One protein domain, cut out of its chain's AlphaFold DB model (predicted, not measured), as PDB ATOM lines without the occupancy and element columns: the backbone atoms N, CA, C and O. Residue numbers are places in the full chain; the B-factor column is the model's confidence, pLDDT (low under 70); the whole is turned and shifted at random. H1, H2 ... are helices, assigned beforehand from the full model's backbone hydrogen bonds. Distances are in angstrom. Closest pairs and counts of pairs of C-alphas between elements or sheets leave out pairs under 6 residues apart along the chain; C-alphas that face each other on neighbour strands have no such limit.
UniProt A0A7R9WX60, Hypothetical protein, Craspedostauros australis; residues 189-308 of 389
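Overview. This is residues 189 to 308 of the 389 residues of the protein "Hypothetical protein" of Craspedostauros australis (UniProt A0A7R9WX60). A long hairpin of two helices, H2 and H3, packs on a second group of three helices, H4, H5 and H6, in an elongated up-and-down bundle, each helix running against the one before it. Short H1 sits at one end, beside the start of H2. The printed part has 120 residues with six named helices, H1 to H6 in order, and no named strand: the class is all helix. It is compact, with a radius of gyration of the C-alphas of 15.0 A and spans of 47 by 30 by 23 A.

Along the chain. H1 is residues 190 to 193, beginning at C-alpha 190 (23.432, -6.253, 49.870). H2, residues 195 to 216, is 30.6 A long; H3, residues 224 to 240, 24.5 A; H4, residues 254 to 267, 20.0 A. H5 is residues 278 to 290, 18.5 A, and H6 residues 293 to 304, 15.9 A, ending at C-alpha 304 (6.088, 2.071, 16.498).

Arrangement. H2 and H3, a hairpin, touch at a shallow tilt of 22 degrees, opposite ways; their closest C-alphas, of Ala 212 and Ser 225, are 4.8 A apart. H4 and H6 touch at a steep tilt of 44 degrees, with the C-alphas of Pro 255 and Ala 299 closest at 4.4 A. H4 and H5, a hairpin, touch through residues 262 to 266 and 280 to 284 alone, closest at the C-alphas of Gln 266 and Met 280, 7.1 A. H3 only just touches H5, with 3 pairs of C-alphas within 8 A, closest at Ala 230 and Glu 290, 6.4 A. H2 is apart from H5 and H6. Every O i to N i+4 pair is within hydrogen-bond range in H2 to H6; H1 is too short for one.

Size, cuts and confidence. The C-alphas farthest apart, of Asp 189 and Gln 272, are 49.8 A apart. The printed part has no cut. The link from H3 to H4, residues 241 to 253, is long. Residues 219 and 272 have pLDDT under 70.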
ATOM      1  N   ASP A 189      26.861  -2.932  49.708       88.25
ATOM      2  CA  ASP A 189      25.958  -3.452  50.733       88.25
ATOM      3  C   ASP A 189      24.792  -4.220  50.073       88.25
ATOM      4  O   ASP A 189      24.058  -3.652  49.259       88.25
ATOM      5  N   PRO A 190      24.578  -5.510  50.389       85.19
ATOM      6  CA  PRO A 190      23.432  -6.253  49.870       85.19
ATOM      7  C   PRO A 190      22.090  -5.643  50.297       85.19
ATOM      8  O   PRO A 190      21.112  -5.765  49.562       85.19
ATOM      9  N   LYS A 191      22.024  -4.941  51.440       85.50
ATOM     10  CA  LYS A 191      20.788  -4.298  51.912       85.50
ATOM     11  C   LYS A 191      20.333  -3.174  50.988       85.50
ATOM     12  O   LYS A 191      19.136  -3.021  50.768       85.50
ATOM     13  N   THR A 192      21.271  -2.429  50.400       84.00
ATOM     14  CA  THR A 192      20.951  -1.362  49.436       84.00
ATOM     15  C   THR A 192      20.533  -1.909  48.070       84.00
ATOM     16  O   THR A 192      20.029  -1.160  47.242       84.00
ATOM     17  N   LYS A 193      20.707  -3.215  47.832       86.06
ATOM     18  CA  LYS A 193      20.262  -3.920  46.620       86.06
ATOM     19  C   LYS A 193      18.942  -4.661  46.819       86.06
ATOM     20  O   LYS A 193      18.580  -5.504  45.997       86.06
ATOM     21  N   SER A 194      18.217  -4.376  47.902       91.44
ATOM     22  CA  SER A 194      16.876  -4.918  48.065       91.44
ATOM     23  C   SER A 194      15.976  -4.446  46.919       91.44
ATOM     24  O   SER A 194      16.115  -3.341  46.384       91.44
ATOM     25  N   ARG A 195      15.032  -5.304  46.524       91.25
ATOM     26  CA  ARG A 195      14.076  -5.002  45.454       91.25
ATOM     27  C   ARG A 195      13.286  -3.726  45.743       91.25
ATOM     28  O   ARG A 195      13.084  -2.928  44.836       91.25
ATOM     29  N   GLU A 196      12.889  -3.530  46.995       93.50
ATOM     30  CA  GLU A 196      12.154  -2.350  47.460       93.50
ATOM     31  C   GLU A 196      12.966  -1.068  47.259       93.50
ATOM     32  O   GLU A 196      12.463  -0.093  46.706       93.50
ATOM     33  N   VAL A 197      14.254  -1.091  47.621       93.94
ATOM     34  CA  VAL A 197      15.152   0.055  47.447       93.94
ATOM     35  C   VAL A 197      15.334   0.388  45.969       93.94
ATOM     36  O   VAL A 197      15.244   1.552  45.583       93.94
ATOM     37  N   LEU A 198      15.532  -0.620  45.117       93.50
ATOM     38  CA  LEU A 198      15.669  -0.412  43.674       93.50
ATOM     39  C   LEU A 198      14.359   0.062  43.023       93.50
ATOM     40  O   LEU A 198      14.401   0.871  42.099       93.50
ATOM     41  N   GLN A 199      13.197  -0.386  43.503       94.31
ATOM     42  CA  GLN A 199      11.896   0.116  43.051       94.31
ATOM     43  C   GLN A 199      11.679   1.577  43.456       94.31
ATOM     44  O   GLN A 199      11.256   2.381  42.623       94.31
ATOM     45  N   HIS A 200      12.019   1.934  44.696       95.12
ATOM     46  CA  HIS A 200      11.986   3.316  45.179       95.12
ATOM     47  C   HIS A 200      12.942   4.211  44.385       95.12
ATOM     48  O   HIS A 200      12.594   5.324  43.984       95.12
ATOM     49  N   LEU A 201      14.130   3.695  44.075       96.12
ATOM     50  CA  LEU A 201      15.102   4.388  43.245       96.12
ATOM     51  C   LEU A 201      14.577   4.597  41.823       96.12
ATOM     52  O   LEU A 201      14.662   5.703  41.303       96.12
ATOM     53  N   ALA A 202      13.976   3.572  41.215       95.25
ATOM     54  CA  ALA A 202      13.354   3.690  39.901       95.25
ATOM     55  C   ALA A 202      12.218   4.725  39.904       95.25
ATOM     56  O   ALA A 202      12.147   5.548  39.000       95.25
ATOM     57  N   ALA A 203      11.361   4.739  40.930       96.06
ATOM     58  CA  ALA A 203      10.316   5.754  41.076       96.06
ATOM     59  C   ALA A 203      10.897   7.174  41.209       96.06
ATOM     60  O   ALA A 203      10.384   8.112  40.601       96.06
ATOM     61  N   THR A 204      12.005   7.320  41.938       96.56
ATOM     62  CA  THR A 204      12.714   8.599  42.100       96.56
ATOM     63  C   THR A 204      13.383   9.061  40.800       96.56
ATOM     64  O   THR A 204      13.343  10.235  40.443       96.56
ATOM     65  N   LEU A 205      13.980   8.142  40.039       96.75
ATOM     66  CA  LEU A 205      14.532   8.448  38.718       96.75
ATOM     67  C   LEU A 205      13.433   8.830  37.722       96.75
ATOM     68  O   LEU A 205      13.680   9.667  36.852       96.75
ATOM     69  N   ARG A 206      12.221   8.275  37.873       95.88
ATOM     70  CA  ARG A 206      11.053   8.693  37.091       95.88
ATOM     71  C   ARG A 206      10.699  10.145  37.344       95.88
ATOM     72  O   ARG A 206      10.664  10.927  36.400       95.88
ATOM     73  N   THR A 207      10.511  10.534  38.603       96.06
ATOM     74  CA  THR A 207      10.212  11.933  38.939       96.06
ATOM     75  C   THR A 207      11.311  12.885  38.472       96.06
ATOM     76  O   THR A 207      10.999  13.944  37.932       96.06
ATOM     77  N   LEU A 208      12.586  12.496  38.580       95.31
ATOM     78  CA  LEU A 208      13.701  13.297  38.068       95.31
ATOM     79  C   LEU A 208      13.689  13.453  36.546       95.31
ATOM     80  O   LEU A 208      13.905  14.567  36.069       95.31
ATOM     81  N   TYR A 209      13.437  12.390  35.769       94.00
ATOM     82  CA  TYR A 209      13.391  12.568  34.317       94.00
ATOM     83  C   TYR A 209      12.162  13.376  33.911       94.00
ATOM     84  O   TYR A 209      12.283  14.171  32.993       94.00
ATOM     85  N   HIS A 210      11.012  13.227  34.579       93.94
ATOM     86  CA  HIS A 210       9.827  14.040  34.287       93.94
ATOM     87  C   HIS A 210      10.154  15.529  34.431       93.94
ATOM     88  O   HIS A 210       9.937  16.302  33.502       93.94
ATOM     89  N   GLN A 211      10.796  15.906  35.540       93.25
ATOM     90  CA  GLN A 211      11.264  17.274  35.758       93.25
ATOM     91  C   GLN A 211      12.305  17.709  34.715       93.25
ATOM     92  O   GLN A 211      12.279  18.848  34.250       93.25
ATOM     93  N   ALA A 212      13.227  16.820  34.330       92.94
ATOM     94  CA  ALA A 212      14.222  17.116  33.301       92.94
ATOM     95  C   ALA A 212      13.573  17.334  31.925       92.94
ATOM     96  O   ALA A 212      13.972  18.250  31.209       92.94
ATOM     97  N   LEU A 213      12.566  16.535  31.560       91.94
ATOM     98  CA  LEU A 213      11.821  16.691  30.314       91.94
ATOM     99  C   LEU A 213      11.048  18.009  30.318       91.94
ATOM    100  O   LEU A 213      11.199  18.778  29.375       91.94
ATOM    101  N   GLU A 214      10.332  18.330  31.400       90.62
ATOM    102  CA  GLU A 214       9.619  19.606  31.565       90.62
ATOM    103  C   GLU A 214      10.542  20.819  31.383       90.62
ATOM    104  O   GLU A 214      10.225  21.738  30.626       90.62
ATOM    105  N   GLN A 215      11.724  20.798  32.009       88.50
ATOM    106  CA  GLN A 215      12.747  21.838  31.838       88.50
ATOM    107  C   GLN A 215      13.357  21.837  30.426       88.50
ATOM    108  O   GLN A 215      13.753  22.881  29.907       88.50
ATOM    109  N   GLY A 216      13.451  20.663  29.798       82.62
ATOM    110  CA  GLY A 216      13.999  20.457  28.461       82.62
ATOM    111  C   GLY A 216      13.091  20.904  27.319       82.62
ATOM    112  O   GLY A 216      13.590  21.091  26.213       82.62
ATOM    113  N   ARG A 217      11.793  21.139  27.556       80.31
ATOM    114  CA  ARG A 217      10.810  21.476  26.505       80.31
ATOM    115  C   ARG A 217      11.179  22.706  25.666       80.31
ATOM    116  O   ARG A 217      10.853  22.770  24.481       80.31
ATOM    117  N   ALA A 218      11.847  23.687  26.272       71.81
ATOM    118  CA  ALA A 218      12.290  24.919  25.610       71.81
ATOM    119  C   ALA A 218      13.773  24.890  25.195       71.81
ATOM    120  O   ALA A 218      14.306  25.891  24.718       71.81
ATOM    121  N   ALA A 219      14.458  23.771  25.421       68.06
ATOM    122  CA  ALA A 219      15.901  23.723  25.541       68.06
ATOM    123  C   ALA A 219      16.522  22.814  24.464       68.06
ATOM    124  O   ALA A 219      16.023  21.733  24.178       68.06
ATOM    125  N   ASN A 220      17.646  23.234  23.878       77.31
ATOM    126  CA  ASN A 220      18.398  22.422  22.912       77.31
ATOM    127  C   ASN A 220      19.136  21.259  23.608       77.31
ATOM    128  O   ASN A 220      19.429  21.337  24.804       77.31
ATOM    129  N   ARG A 221      19.593  20.255  22.842       76.62
ATOM    130  CA  ARG A 221      20.456  19.133  23.300       76.62
ATOM    131  C   ARG A 221      21.603  19.465  24.263       76.62
ATOM    132  O   ARG A 221      22.078  18.590  24.976       76.62
ATOM    133  N   ARG A 222      22.122  20.695  24.239       79.94
ATOM    134  CA  ARG A 222      23.278  21.122  25.052       79.94
ATOM    135  C   ARG A 222      22.908  21.602  26.456       79.94
ATOM    136  O   ARG A 222      23.791  22.009  27.207       79.94
ATOM    137  N   THR A 223      21.627  21.601  26.791       86.50
ATOM    138  CA  THR A 223      21.143  22.106  28.074       86.50
ATOM    139  C   THR A 223      21.337  21.097  29.202       86.50
ATOM    140  O   THR A 223      21.531  19.900  28.984       86.50
ATOM    141  N   GLU A 224      21.332  21.599  30.436       89.19
ATOM    142  CA  GLU A 224      21.539  20.781  31.635       89.19
ATOM    143  C   GLU A 224      20.467  19.691  31.801       89.19
ATOM    144  O   GLU A 224      20.770  18.619  32.319       89.19
ATOM    145  N   SER A 225      19.252  19.899  31.283       89.38
ATOM    146  CA  SER A 225      18.173  18.901  31.279       89.38
ATOM    147  C   SER A 225      18.528  17.651  30.469       89.38
ATOM    148  O   SER A 225      18.348  16.535  30.952       89.38
ATOM    149  N   PHE A 226      19.112  17.802  29.276       90.56
ATOM    150  CA  PHE A 226      19.576  16.663  28.475       90.56
ATOM    151  C   PHE A 226      20.764  15.950  29.131       90.56
ATOM    152  O   PHE A 226      20.818  14.721  29.135       90.56
ATOM    153  N   LYS A 227      21.687  16.688  29.763       93.19
ATOM    154  CA  LYS A 227      22.767  16.068  30.554       93.19
ATOM    155  C   LYS A 227      22.207  15.261  31.726       93.19
ATOM    156  O   LYS A 227      22.680  14.159  31.997       93.19
ATOM    157  N   MET A 228      21.186  15.786  32.399       94.94
ATOM    158  CA  MET A 228      20.473  15.094  33.469       94.94
ATOM    159  C   MET A 228      19.801  13.819  32.955       94.94
ATOM    160  O   MET A 228      19.984  12.754  33.542       94.94
ATOM    161  N   LEU A 229      19.112  13.898  31.816       95.06
ATOM    162  CA  LEU A 229      18.468  12.756  31.172       95.06
ATOM    163  C   LEU A 229      19.485  11.671  30.783       95.06
ATOM    164  O   LEU A 229      19.275  10.501  31.098       95.06
ATOM    165  N   ALA A 230      20.630  12.051  30.203       95.44
ATOM    166  CA  ALA A 230      21.722  11.122  29.897       95.44
ATOM    167  C   ALA A 230      22.219  10.393  31.155       95.44
ATOM    168  O   ALA A 230      22.446   9.180  31.138       95.44
ATOM    169  N   ARG A 231      22.369  11.114  32.275       96.56
ATOM    170  CA  ARG A 231      22.755  10.512  33.561       96.56
ATOM    171  C   ARG A 231      21.699   9.529  34.064       96.56
ATOM    172  O   ARG A 231      22.064   8.434  34.478       96.56
ATOM    173  N   ILE A 232      20.415   9.881  33.991       96.94
ATOM    174  CA  ILE A 232      19.309   9.005  34.412       96.94
ATOM    175  C   ILE A 232      19.278   7.719  33.579       96.94
ATOM    176  O   ILE A 232      19.199   6.625  34.133       96.94
ATOM    177  N   ILE A 233      19.430   7.829  32.259       96.25
ATOM    178  CA  ILE A 233      19.492   6.679  31.347       96.25
ATOM    179  C   ILE A 233      20.657   5.754  31.709       96.25
ATOM    180  O   ILE A 233      20.479   4.538  31.804       96.25
ATOM    181  N   LYS A 234      21.842   6.319  31.971       96.56
ATOM    182  CA  LYS A 234      23.011   5.548  32.421       96.56
ATOM    183  C   LYS A 234      22.742   4.835  33.747       96.56
ATOM    184  O   LYS A 234      23.209   3.712  33.929       96.56
ATOM    185  N   LEU A 235      21.973   5.437  34.656       96.44
ATOM    186  CA  LEU A 235      21.570   4.788  35.906       96.44
ATOM    187  C   LEU A 235      20.601   3.631  35.665       96.44
ATOM    188  O   LEU A 235      20.836   2.552  36.203       96.44
ATOM    189  N   TYR A 236      19.599   3.787  34.796       95.94
ATOM    190  CA  TYR A 236      18.716   2.677  34.427       95.94
ATOM    191  C   TYR A 236      19.479   1.509  33.796       95.94
ATOM    192  O   TYR A 236      19.266   0.363  34.181       95.94
ATOM    193  N   GLN A 237      20.426   1.786  32.898       94.75
ATOM    194  CA  GLN A 237      21.287   0.750  32.319       94.75
ATOM    195  C   GLN A 237      22.149   0.043  33.369       94.75
ATOM    196  O   GLN A 237      22.391  -1.156  33.266       94.75
ATOM    197  N   ARG A 238      22.637   0.770  34.381       94.94
ATOM    198  CA  ARG A 238      23.387   0.165  35.490       94.94
ATOM    199  C   ARG A 238      22.485  -0.698  36.367       94.94
ATOM    200  O   ARG A 238      22.909  -1.785  36.737       94.94
ATOM    201  N   MET A 239      21.259  -0.254  36.651       93.50
ATOM    202  CA  MET A 239      20.273  -1.027  37.418       93.50
ATOM    203  C   MET A 239      19.854  -2.316  36.704       93.50
ATOM    204  O   MET A 239      19.710  -3.343  37.357       93.50
ATOM    205  N   ASP A 240      19.697  -2.275  35.380       92.44
ATOM    206  CA  ASP A 240      19.381  -3.442  34.541       92.44
ATOM    207  C   ASP A 240      20.502  -4.492  34.548       92.44
ATOM    208  O   ASP A 240      20.249  -5.691  34.518       92.44
ATOM    209  N   ARG A 241      21.759  -4.042  34.669       91.00
ATOM    210  CA  ARG A 241      22.939  -4.914  34.767       91.00
ATOM    211  C   ARG A 241      23.194  -5.467  36.166       91.00
ATOM    212  O   ARG A 241      24.070  -6.319  36.307       91.00
ATOM    213  N   LEU A 242      22.514  -4.968  37.201       90.00
ATOM    214  CA  LEU A 242      22.668  -5.534  38.538       90.00
ATOM    215  C   LEU A 242      22.140  -6.967  38.514       90.00
ATOM    216  O   LEU A 242      20.983  -7.192  38.166       90.00
ATOM    217  N   GLU A 243      22.991  -7.926  38.885       78.12
ATOM    218  CA  GLU A 243      22.596  -9.327  39.006       78.12
ATOM    219  C   GLU A 243      21.416  -9.435  39.972       78.12
ATOM    220  O   GLU A 243      21.523  -9.122  41.160       78.12
ATOM    221  N   GLN A 244      20.273  -9.849  39.438       75.88
ATOM    222  CA  GLN A 244      19.074 -10.087  40.221       75.88
ATOM    223  C   GLN A 244      18.939 -11.584  40.502       75.88
ATOM    224  O   GLN A 244      19.370 -12.409  39.688       75.88
ATOM    225  N   PRO A 245      18.350 -11.959  41.652       77.56
ATOM    226  CA  PRO A 245      18.006 -13.349  41.907       77.56
ATOM    227  C   PRO A 245      17.137 -13.867  40.756       77.56
ATOM    228  O   PRO A 245      16.216 -13.177  40.315       77.56
ATOM    229  N   LYS A 246      17.461 -15.070  40.261       78.50
ATOM    230  CA  LYS A 246      16.932 -15.649  39.009       78.50
ATOM    231  C   LYS A 246      15.402 -15.628  38.910       78.50
ATOM    232  O   LYS A 246      14.873 -15.535  37.809       78.50
ATOM    233  N   ASP A 247      14.715 -15.637  40.048       82.81
ATOM    234  CA  ASP A 247      13.260 -15.759  40.127       82.81
ATOM    235  C   ASP A 247      12.521 -14.409  40.183       82.81
ATOM    236  O   ASP A 247      11.298 -14.363  40.074       82.81
ATOM    237  N   ALA A 248      13.225 -13.283  40.360       77.50
ATOM    238  CA  ALA A 248      12.572 -12.004  40.658       77.50
ATOM    239  C   ALA A 248      12.108 -11.206  39.423       77.50
ATOM    240  O   ALA A 248      11.273 -10.307  39.581       77.50
ATOM    241  N   GLY A 249      12.600 -11.534  38.223       83.25
ATOM    242  CA  GLY A 249      12.408 -10.734  37.006       83.25
ATOM    243  C   GLY A 249      13.070  -9.346  37.092       83.25
ATOM    244  O   GLY A 249      13.334  -8.870  38.193       83.25
ATOM    245  N   PRO A 250      13.335  -8.670  35.956       86.50
ATOM    246  CA  PRO A 250      14.034  -7.388  35.948       86.50
ATOM    247  C   PRO A 250      13.212  -6.293  36.641       86.50
ATOM    248  O   PRO A 250      12.092  -5.986  36.232       86.50
ATOM    249  N   ILE A 251      13.785  -5.668  37.672       87.62
ATOM    250  CA  ILE A 251      13.162  -4.537  38.389       87.62
ATOM    251  C   ILE A 251      12.933  -3.334  37.467       87.62
ATOM    252  O   ILE A 251      11.898  -2.671  37.546       87.62
ATOM    253  N   VAL A 252      13.903  -3.054  36.596       91.25
ATOM    254  CA  VAL A 252      13.842  -1.982  35.603       91.25
ATOM    255  C   VAL A 252      13.985  -2.614  34.232       91.25
ATOM    256  O   VAL A 252      14.949  -3.319  33.977       91.25
ATOM    257  N   ASN A 253      13.034  -2.338  33.346       93.88
ATOM    258  CA  ASN A 253      13.130  -2.702  31.940       93.88
ATOM    259  C   ASN A 253      13.478  -1.432  31.158       93.88
ATOM    260  O   ASN A 253      12.608  -0.594  30.923       93.88
ATOM    261  N   VAL A 254      14.756  -1.282  30.796       95.31
ATOM    262  CA  VAL A 254      15.276  -0.072  30.133       95.31
ATOM    263  C   VAL A 254      14.480   0.277  28.867       95.31
ATOM    264  O   VAL A 254      14.046   1.424  28.774       95.31
ATOM    265  N   PRO A 255      14.194  -0.663  27.939       96.50
ATOM    266  CA  PRO A 255      13.314  -0.390  26.801       96.50
ATOM    267  C   PRO A 255      11.960   0.226  27.175       96.50
ATOM    268  O   PRO A 255      11.518   1.164  26.520       96.50
ATOM    269  N   ARG A 256      11.314  -0.260  28.244       95.94
ATOM    270  CA  ARG A 256      10.019   0.276  28.697       95.94
ATOM    271  C   ARG A 256      10.134   1.671  29.306       95.94
ATOM    272  O   ARG A 256       9.245   2.486  29.097       95.94
ATOM    273  N   GLU A 257      11.197   1.969  30.053       95.69
ATOM    274  CA  GLU A 257      11.393   3.330  30.580       95.69
ATOM    275  C   GLU A 257      11.726   4.327  29.458       95.69
ATOM    276  O   GLU A 257      11.261   5.461  29.491       95.69
ATOM    277  N   LEU A 258      12.470   3.906  28.430       96.06
ATOM    278  CA  LEU A 258      12.726   4.728  27.241       96.06
ATOM    279  C   LEU A 258      11.452   4.978  26.433       96.06
ATOM    280  O   LEU A 258      11.219   6.105  26.011       96.06
ATOM    281  N   HIS A 259      10.615   3.950  26.266       95.88
ATOM    282  CA  HIS A 259       9.296   4.091  25.657       95.88
ATOM    283  C   HIS A 259       8.455   5.146  26.380       95.88
ATOM    284  O   HIS A 259       7.963   6.072  25.749       95.88
ATOM    285  N   ARG A 260       8.394   5.080  27.716       95.50
ATOM    286  CA  ARG A 260       7.689   6.083  28.528       95.50
ATOM    287  C   ARG A 260       8.231   7.491  28.324       95.50
ATOM    288  O   ARG A 260       7.449   8.428  28.248       95.50
ATOM    289  N   ILE A 261       9.552   7.659  28.235       94.88
ATOM    290  CA  ILE A 261      10.162   8.969  27.955       94.88
ATOM    291  C   ILE A 261       9.672   9.515  26.605       94.88
ATOM    292  O   ILE A 261       9.351  10.699  26.520       94.88
ATOM    293  N   LEU A 262       9.586   8.666  25.574       93.88
ATOM    294  CA  LEU A 262       9.057   9.049  24.262       93.88
ATOM    295  C   LEU A 262       7.569   9.413  24.337       93.88
ATOM    296  O   LEU A 262       7.195  10.482  23.864       93.88
ATOM    297  N   GLU A 263       6.744   8.583  24.977       93.44
ATOM    298  CA  GLU A 263       5.304   8.840  25.149       93.44
ATOM    299  C   GLU A 263       5.041  10.162  25.873       93.44
ATOM    300  O   GLU A 263       4.210  10.957  25.447       93.44
ATOM    301  N   LEU A 264       5.779  10.430  26.951       92.88
ATOM    302  CA  LEU A 264       5.623  11.653  27.734       92.88
ATOM    303  C   LEU A 264       6.044  12.889  26.952       92.88
ATOM    304  O   LEU A 264       5.351  13.899  26.981       92.88
ATOM    305  N   TRP A 265       7.160  12.803  26.228       91.12
ATOM    306  CA  TRP A 265       7.600  13.900  25.374       91.12
ATOM    307  C   TRP A 265       6.615  14.175  24.239       91.12
ATOM    308  O   TRP A 265       6.444  15.322  23.833       91.12
ATOM    309  N   GLN A 266       5.969  13.128  23.728       90.19
ATOM    310  CA  GLN A 266       4.972  13.241  22.678       90.19
ATOM    311  C   GLN A 266       3.651  13.823  23.178       90.19
ATOM    312  O   GLN A 266       3.083  14.665  22.492       90.19
ATOM    313  N   ALA A 267       3.180  13.414  24.359       89.50
ATOM    314  CA  ALA A 267       1.955  13.938  24.967       89.50
ATOM    315  C   ALA A 267       2.005  15.461  25.189       89.50
ATOM    316  O   ALA A 267       0.969  16.115  25.246       89.50
ATOM    317  N   ASP A 268       3.210  16.025  25.288       84.56
ATOM    318  CA  ASP A 268       3.442  17.460  25.435       84.56
ATOM    319  C   ASP A 268       3.510  18.229  24.102       84.56
ATOM    320  O   ASP A 268       3.597  19.462  24.101       84.56
ATOM    321  N   LEU A 269       3.536  17.535  22.962       85.44
ATOM    322  CA  LEU A 269       3.498  18.177  21.652       85.44
ATOM    323  C   LEU A 269       2.058  18.621  21.331       85.44
ATOM    324  O   LEU A 269       1.105  17.985  21.775       85.44
ATOM    325  N   PRO A 270       1.867  19.720  20.573       83.06
ATOM    326  CA  PRO A 270       0.527  20.154  20.183       83.06
ATOM    327  C   PRO A 270      -0.201  19.031  19.431       83.06
ATOM    328  O   PRO A 270       0.437  18.312  18.674       83.06
ATOM    329  N   GLU A 271      -1.523  18.904  19.590       74.12
ATOM    330  CA  GLU A 271      -2.337  17.772  19.085       74.12
ATOM    331  C   GLU A 271      -2.243  17.521  17.561       74.12
ATOM    332  O   GLU A 271      -2.654  16.472  17.079       74.12
ATOM    333  N   GLN A 272      -1.684  18.467  16.799       68.12
ATOM    334  CA  GLN A 272      -1.429  18.364  15.355       68.12
ATOM    335  C   GLN A 272       0.034  18.043  15.004       68.12
ATOM    336  O   GLN A 272       0.413  18.043  13.835       68.12
ATOM    337  N   ALA A 273       0.896  17.844  15.998       70.50
ATOM    338  CA  ALA A 273       2.273  17.454  15.774       70.50
ATOM    339  C   ALA A 273       2.319  15.963  15.445       70.50
ATOM    340  O   ALA A 273       2.257  15.113  16.333       70.50
ATOM    341  N   ASP A 274       2.480  15.662  14.160       73.69
ATOM    342  CA  ASP A 274       2.791  14.311  13.712       73.69
ATOM    343  C   ASP A 274       4.022  13.759  14.454       73.69
ATOM    344  O   ASP A 274       4.930  14.497  14.860       73.69
ATOM    345  N   SER A 275       4.115  12.429  14.537       70.81
ATOM    346  CA  SER A 275       5.274  11.668  15.044       70.81
ATOM    347  C   SER A 275       6.623  12.091  14.422       70.81
ATOM    348  O   SER A 275       7.694  11.817  14.969       70.81
ATOM    349  N   CYS A 276       6.577  12.807  13.295       78.12
ATOM    350  CA  CYS A 276       7.703  13.404  12.583       78.12
ATOM    351  C   CYS A 276       8.155  14.775  13.116       78.12
ATOM    352  O   CYS A 276       8.999  15.419  12.483       78.12
ATOM    353  N   HIS A 277       7.622  15.256  14.241       85.31
ATOM    354  CA  HIS A 277       7.970  16.574  14.762       85.31
ATOM    355  C   HIS A 277       9.494  16.704  15.006       85.31
ATOM    356  O   HIS A 277      10.091  15.834  15.652       85.31
ATOM    357  N   PRO A 278      10.159  17.797  14.572       87.19
ATOM    358  CA  PRO A 278      11.617  17.942  14.668       87.19
ATOM    359  C   PRO A 278      12.182  17.736  16.077       87.19
ATOM    360  O   PRO A 278      13.243  17.136  16.239       87.19
ATOM    361  N   ARG A 279      11.449  18.174  17.110       87.19
ATOM    362  CA  ARG A 279      11.844  17.978  18.519       87.19
ATOM    363  C   ARG A 279      11.787  16.516  18.959       87.19
ATOM    364  O   ARG A 279      12.604  16.104  19.775       87.19
ATOM    365  N   MET A 280      10.841  15.739  18.433       90.12
ATOM    366  CA  MET A 280      10.753  14.307  18.716       90.12
ATOM    367  C   MET A 280      11.946  13.584  18.093       90.12
ATOM    368  O   MET A 280      12.648  12.840  18.767       90.12
ATOM    369  N   ILE A 281      12.267  13.906  16.837       90.06
ATOM    370  CA  ILE A 281      13.461  13.386  16.154       90.06
ATOM    371  C   ILE A 281      14.739  13.787  16.907       90.06
ATOM    372  O   ILE A 281      15.670  12.986  17.029       90.06
ATOM    373  N   GLU A 282      14.800  15.011  17.439       90.69
ATOM    374  CA  GLU A 282      15.927  15.471  18.248       90.69
ATOM    375  C   GLU A 282      16.082  14.642  19.529       90.69
ATOM    376  O   GLU A 282      17.201  14.217  19.823       90.69
ATOM    377  N   LEU A 283      14.994  14.352  20.246       91.75
ATOM    378  CA  LEU A 283      15.028  13.471  21.410       91.75
ATOM    379  C   LEU A 283      15.436  12.047  21.017       91.75
ATOM    380  O   LEU A 283      16.361  11.499  21.609       91.75
ATOM    381  N   ILE A 284      14.816  11.465  19.988       93.06
ATOM    382  CA  ILE A 284      15.101  10.094  19.547       93.06
ATOM    383  C   ILE A 284      16.571   9.952  19.136       93.06
ATOM    384  O   ILE A 284      17.227   8.998  19.544       93.06
ATOM    385  N   ARG A 285      17.128  10.905  18.375       93.25
ATOM    386  CA  ARG A 285      18.555  10.859  18.019       93.25
ATOM    387  C   ARG A 285      19.439  11.044  19.263       93.25
ATOM    388  O   ARG A 285      20.435  10.352  19.361       93.25
ATOM    389  N   PHE A 286      19.071  11.896  20.224       94.25
ATOM    390  CA  PHE A 286      19.813  12.006  21.489       94.25
ATOM    391  C   PHE A 286      19.806  10.685  22.278       94.25
ATOM    392  O   PHE A 286      20.851  10.233  22.735       94.25
ATOM    393  N   LEU A 287      18.646  10.032  22.396       94.44
ATOM    394  CA  LEU A 287      18.534   8.724  23.042       94.44
ATOM    395  C   LEU A 287      19.335   7.663  22.281       94.44
ATOM    396  O   LEU A 287      20.016   6.857  22.902       94.44
ATOM    397  N   GLY A 288      19.314   7.696  20.948       93.62
ATOM    398  CA  GLY A 288      20.120   6.810  20.109       93.62
ATOM    399  C   GLY A 288      21.631   6.987  20.291       93.62
ATOM    400  O   GLY A 288      22.361   6.010  20.150       93.62
ATOM    401  N   ASP A 289      22.084   8.194  20.642       93.25
ATOM    402  CA  ASP A 289      23.494   8.493  20.907       93.25
ATOM    403  C   ASP A 289      23.935   8.018  22.316       93.25
ATOM    404  O   ASP A 289      25.080   7.604  22.503       93.25
ATOM    405  N   GLU A 290      23.045   8.049  23.319       94.00
ATOM    406  CA  GLU A 290      23.375   7.740  24.727       94.00
ATOM    407  C   GLU A 290      23.003   6.310  25.181       94.00
ATOM    408  O   GLU A 290      23.509   5.824  26.201       94.00
ATOM    409  N   VAL A 291      22.094   5.625  24.478       94.50
ATOM    410  CA  VAL A 291      21.536   4.323  24.881       94.50
ATOM    411  C   VAL A 291      22.216   3.156  24.150       94.50
ATOM    412  O   VAL A 291      22.611   3.278  22.996       94.50
ATOM    413  N   ASP A 292      22.304   1.979  24.791       92.88
ATOM    414  CA  ASP A 292      22.633   0.729  24.085       92.88
ATOM    415  C   ASP A 292      21.701   0.514  22.867       92.88
ATOM    416  O   ASP A 292      20.474   0.514  23.037       92.88
ATOM    417  N   PRO A 293      22.240   0.284  21.654       93.94
ATOM    418  CA  PRO A 293      21.429   0.205  20.443       93.94
ATOM    419  C   PRO A 293      20.308  -0.833  20.512       93.94
ATOM    420  O   PRO A 293      19.225  -0.581  19.995       93.94
ATOM    421  N   ASN A 294      20.508  -1.968  21.192       92.56
ATOM    422  CA  ASN A 294      19.474  -2.999  21.297       92.56
ATOM    423  C   ASN A 294      18.314  -2.547  22.188       92.56
ATOM    424  O   ASN A 294      17.153  -2.819  21.882       92.56
ATOM    425  N   ASN A 295      18.614  -1.837  23.277       94.50
ATOM    426  CA  ASN A 295      17.583  -1.274  24.145       94.50
ATOM    427  C   ASN A 295      16.800  -0.167  23.437       94.50
ATOM    428  O   ASN A 295      15.578  -0.117  23.565       94.50
ATOM    429  N   MET A 296      17.488   0.669  22.653       95.75
ATOM    430  CA  MET A 296      16.844   1.710  21.856       95.75
ATOM    431  C   MET A 296      15.957   1.121  20.752       95.75
ATOM    432  O   MET A 296      14.819   1.545  20.600       95.75
ATOM    433  N   LEU A 297      16.429   0.104  20.021       94.19
ATOM    434  CA  LEU A 297      15.636  -0.578  18.989       94.19
ATOM    435  C   LEU A 297      14.375  -1.225  19.574       94.19
ATOM    436  O   LEU A 297      13.306  -1.114  18.986       94.19
ATOM    437  N   ARG A 298      14.471  -1.853  20.755       95.69
ATOM    438  CA  ARG A 298      13.301  -2.400  21.461       95.69
ATOM    439  C   ARG A 298      12.328  -1.307  21.903       95.69
ATOM    440  O   ARG A 298      11.126  -1.501  21.784       95.69
ATOM    441  N   ALA A 299      12.832  -0.178  22.403       95.88
ATOM    442  CA  ALA A 299      11.991   0.959  22.776       95.88
ATOM    443  C   ALA A 299      11.268   1.555  21.557       95.88
ATOM    444  O   ALA A 299      10.080   1.849  21.638       95.88
ATOM    445  N   LEU A 300      11.965   1.675  20.422       93.88
ATOM    446  CA  LEU A 300      11.387   2.141  19.163       93.88
ATOM    447  C   LEU A 300      10.366   1.166  18.585       93.88
ATOM    448  O   LEU A 300       9.370   1.628  18.052       93.88
ATOM    449  N   ALA A 301      10.582  -0.145  18.717       94.00
ATOM    450  CA  ALA A 301       9.602  -1.146  18.305       94.00
ATOM    451  C   ALA A 301       8.291  -1.001  19.096       94.00
ATOM    452  O   ALA A 301       7.225  -0.915  18.498       94.00
ATOM    453  N   LEU A 302       8.382  -0.865  20.427       94.75
ATOM    454  CA  LEU A 302       7.211  -0.601  21.274       94.75
ATOM    455  C   LEU A 302       6.505   0.704  20.880       94.75
ATOM    456  O   LEU A 302       5.283   0.766  20.836       94.75
ATOM    457  N   TRP A 303       7.281   1.742  20.560       93.81
ATOM    458  CA  TRP A 303       6.728   3.039  20.178       93.81
ATOM    459  C   TRP A 303       6.077   3.003  18.788       93.81
ATOM    460  O   TRP A 303       5.041   3.630  18.581       93.81
ATOM    461  N   SER A 304       6.634   2.229  17.850       91.94
ATOM    462  CA  SER A 304       6.088   2.071  16.498       91.94
ATOM    463  C   SER A 304       4.770   1.304  16.450       91.94
ATOM    464  O   SER A 304       4.021   1.464  15.495       91.94
ATOM    465  N   ASP A 305       4.453   0.518  17.483       90.75
ATOM    466  CA  ASP A 305       3.154  -0.161  17.582       90.75
ATOM    467  C   ASP A 305       1.991   0.840  17.721       90.75
ATOM    468  O   ASP A 305       0.839   0.506  17.445       90.75
ATOM    469  N   THR A 306       2.286   2.067  18.160       88.50
ATOM    470  CA  THR A 306       1.297   3.125  18.418       88.50
ATOM    471  C   THR A 306       1.463   4.349  17.516       88.50
ATOM    472  O   THR A 306       0.545   5.164  17.436       88.50
ATOM    473  N   HIS A 307       2.594   4.480  16.816       87.56
ATOM    474  CA  HIS A 307       2.950   5.681  16.063       87.56
ATOM    475  C   HIS A 307       3.611   5.355  14.727       87.56
ATOM    476  O   HIS A 307       4.534   4.544  14.656       87.56
ATOM    477  N   ASP A 308       3.215   6.077  13.678       85.12
ATOM    478  CA  ASP A 308       3.840   5.942  12.367       85.12
ATOM    479  C   ASP A 308       5.282   6.462  12.394       85.12
ATOM    480  O   ASP A 308       5.553   7.633  12.678       85.12
TER     481      ASP A 308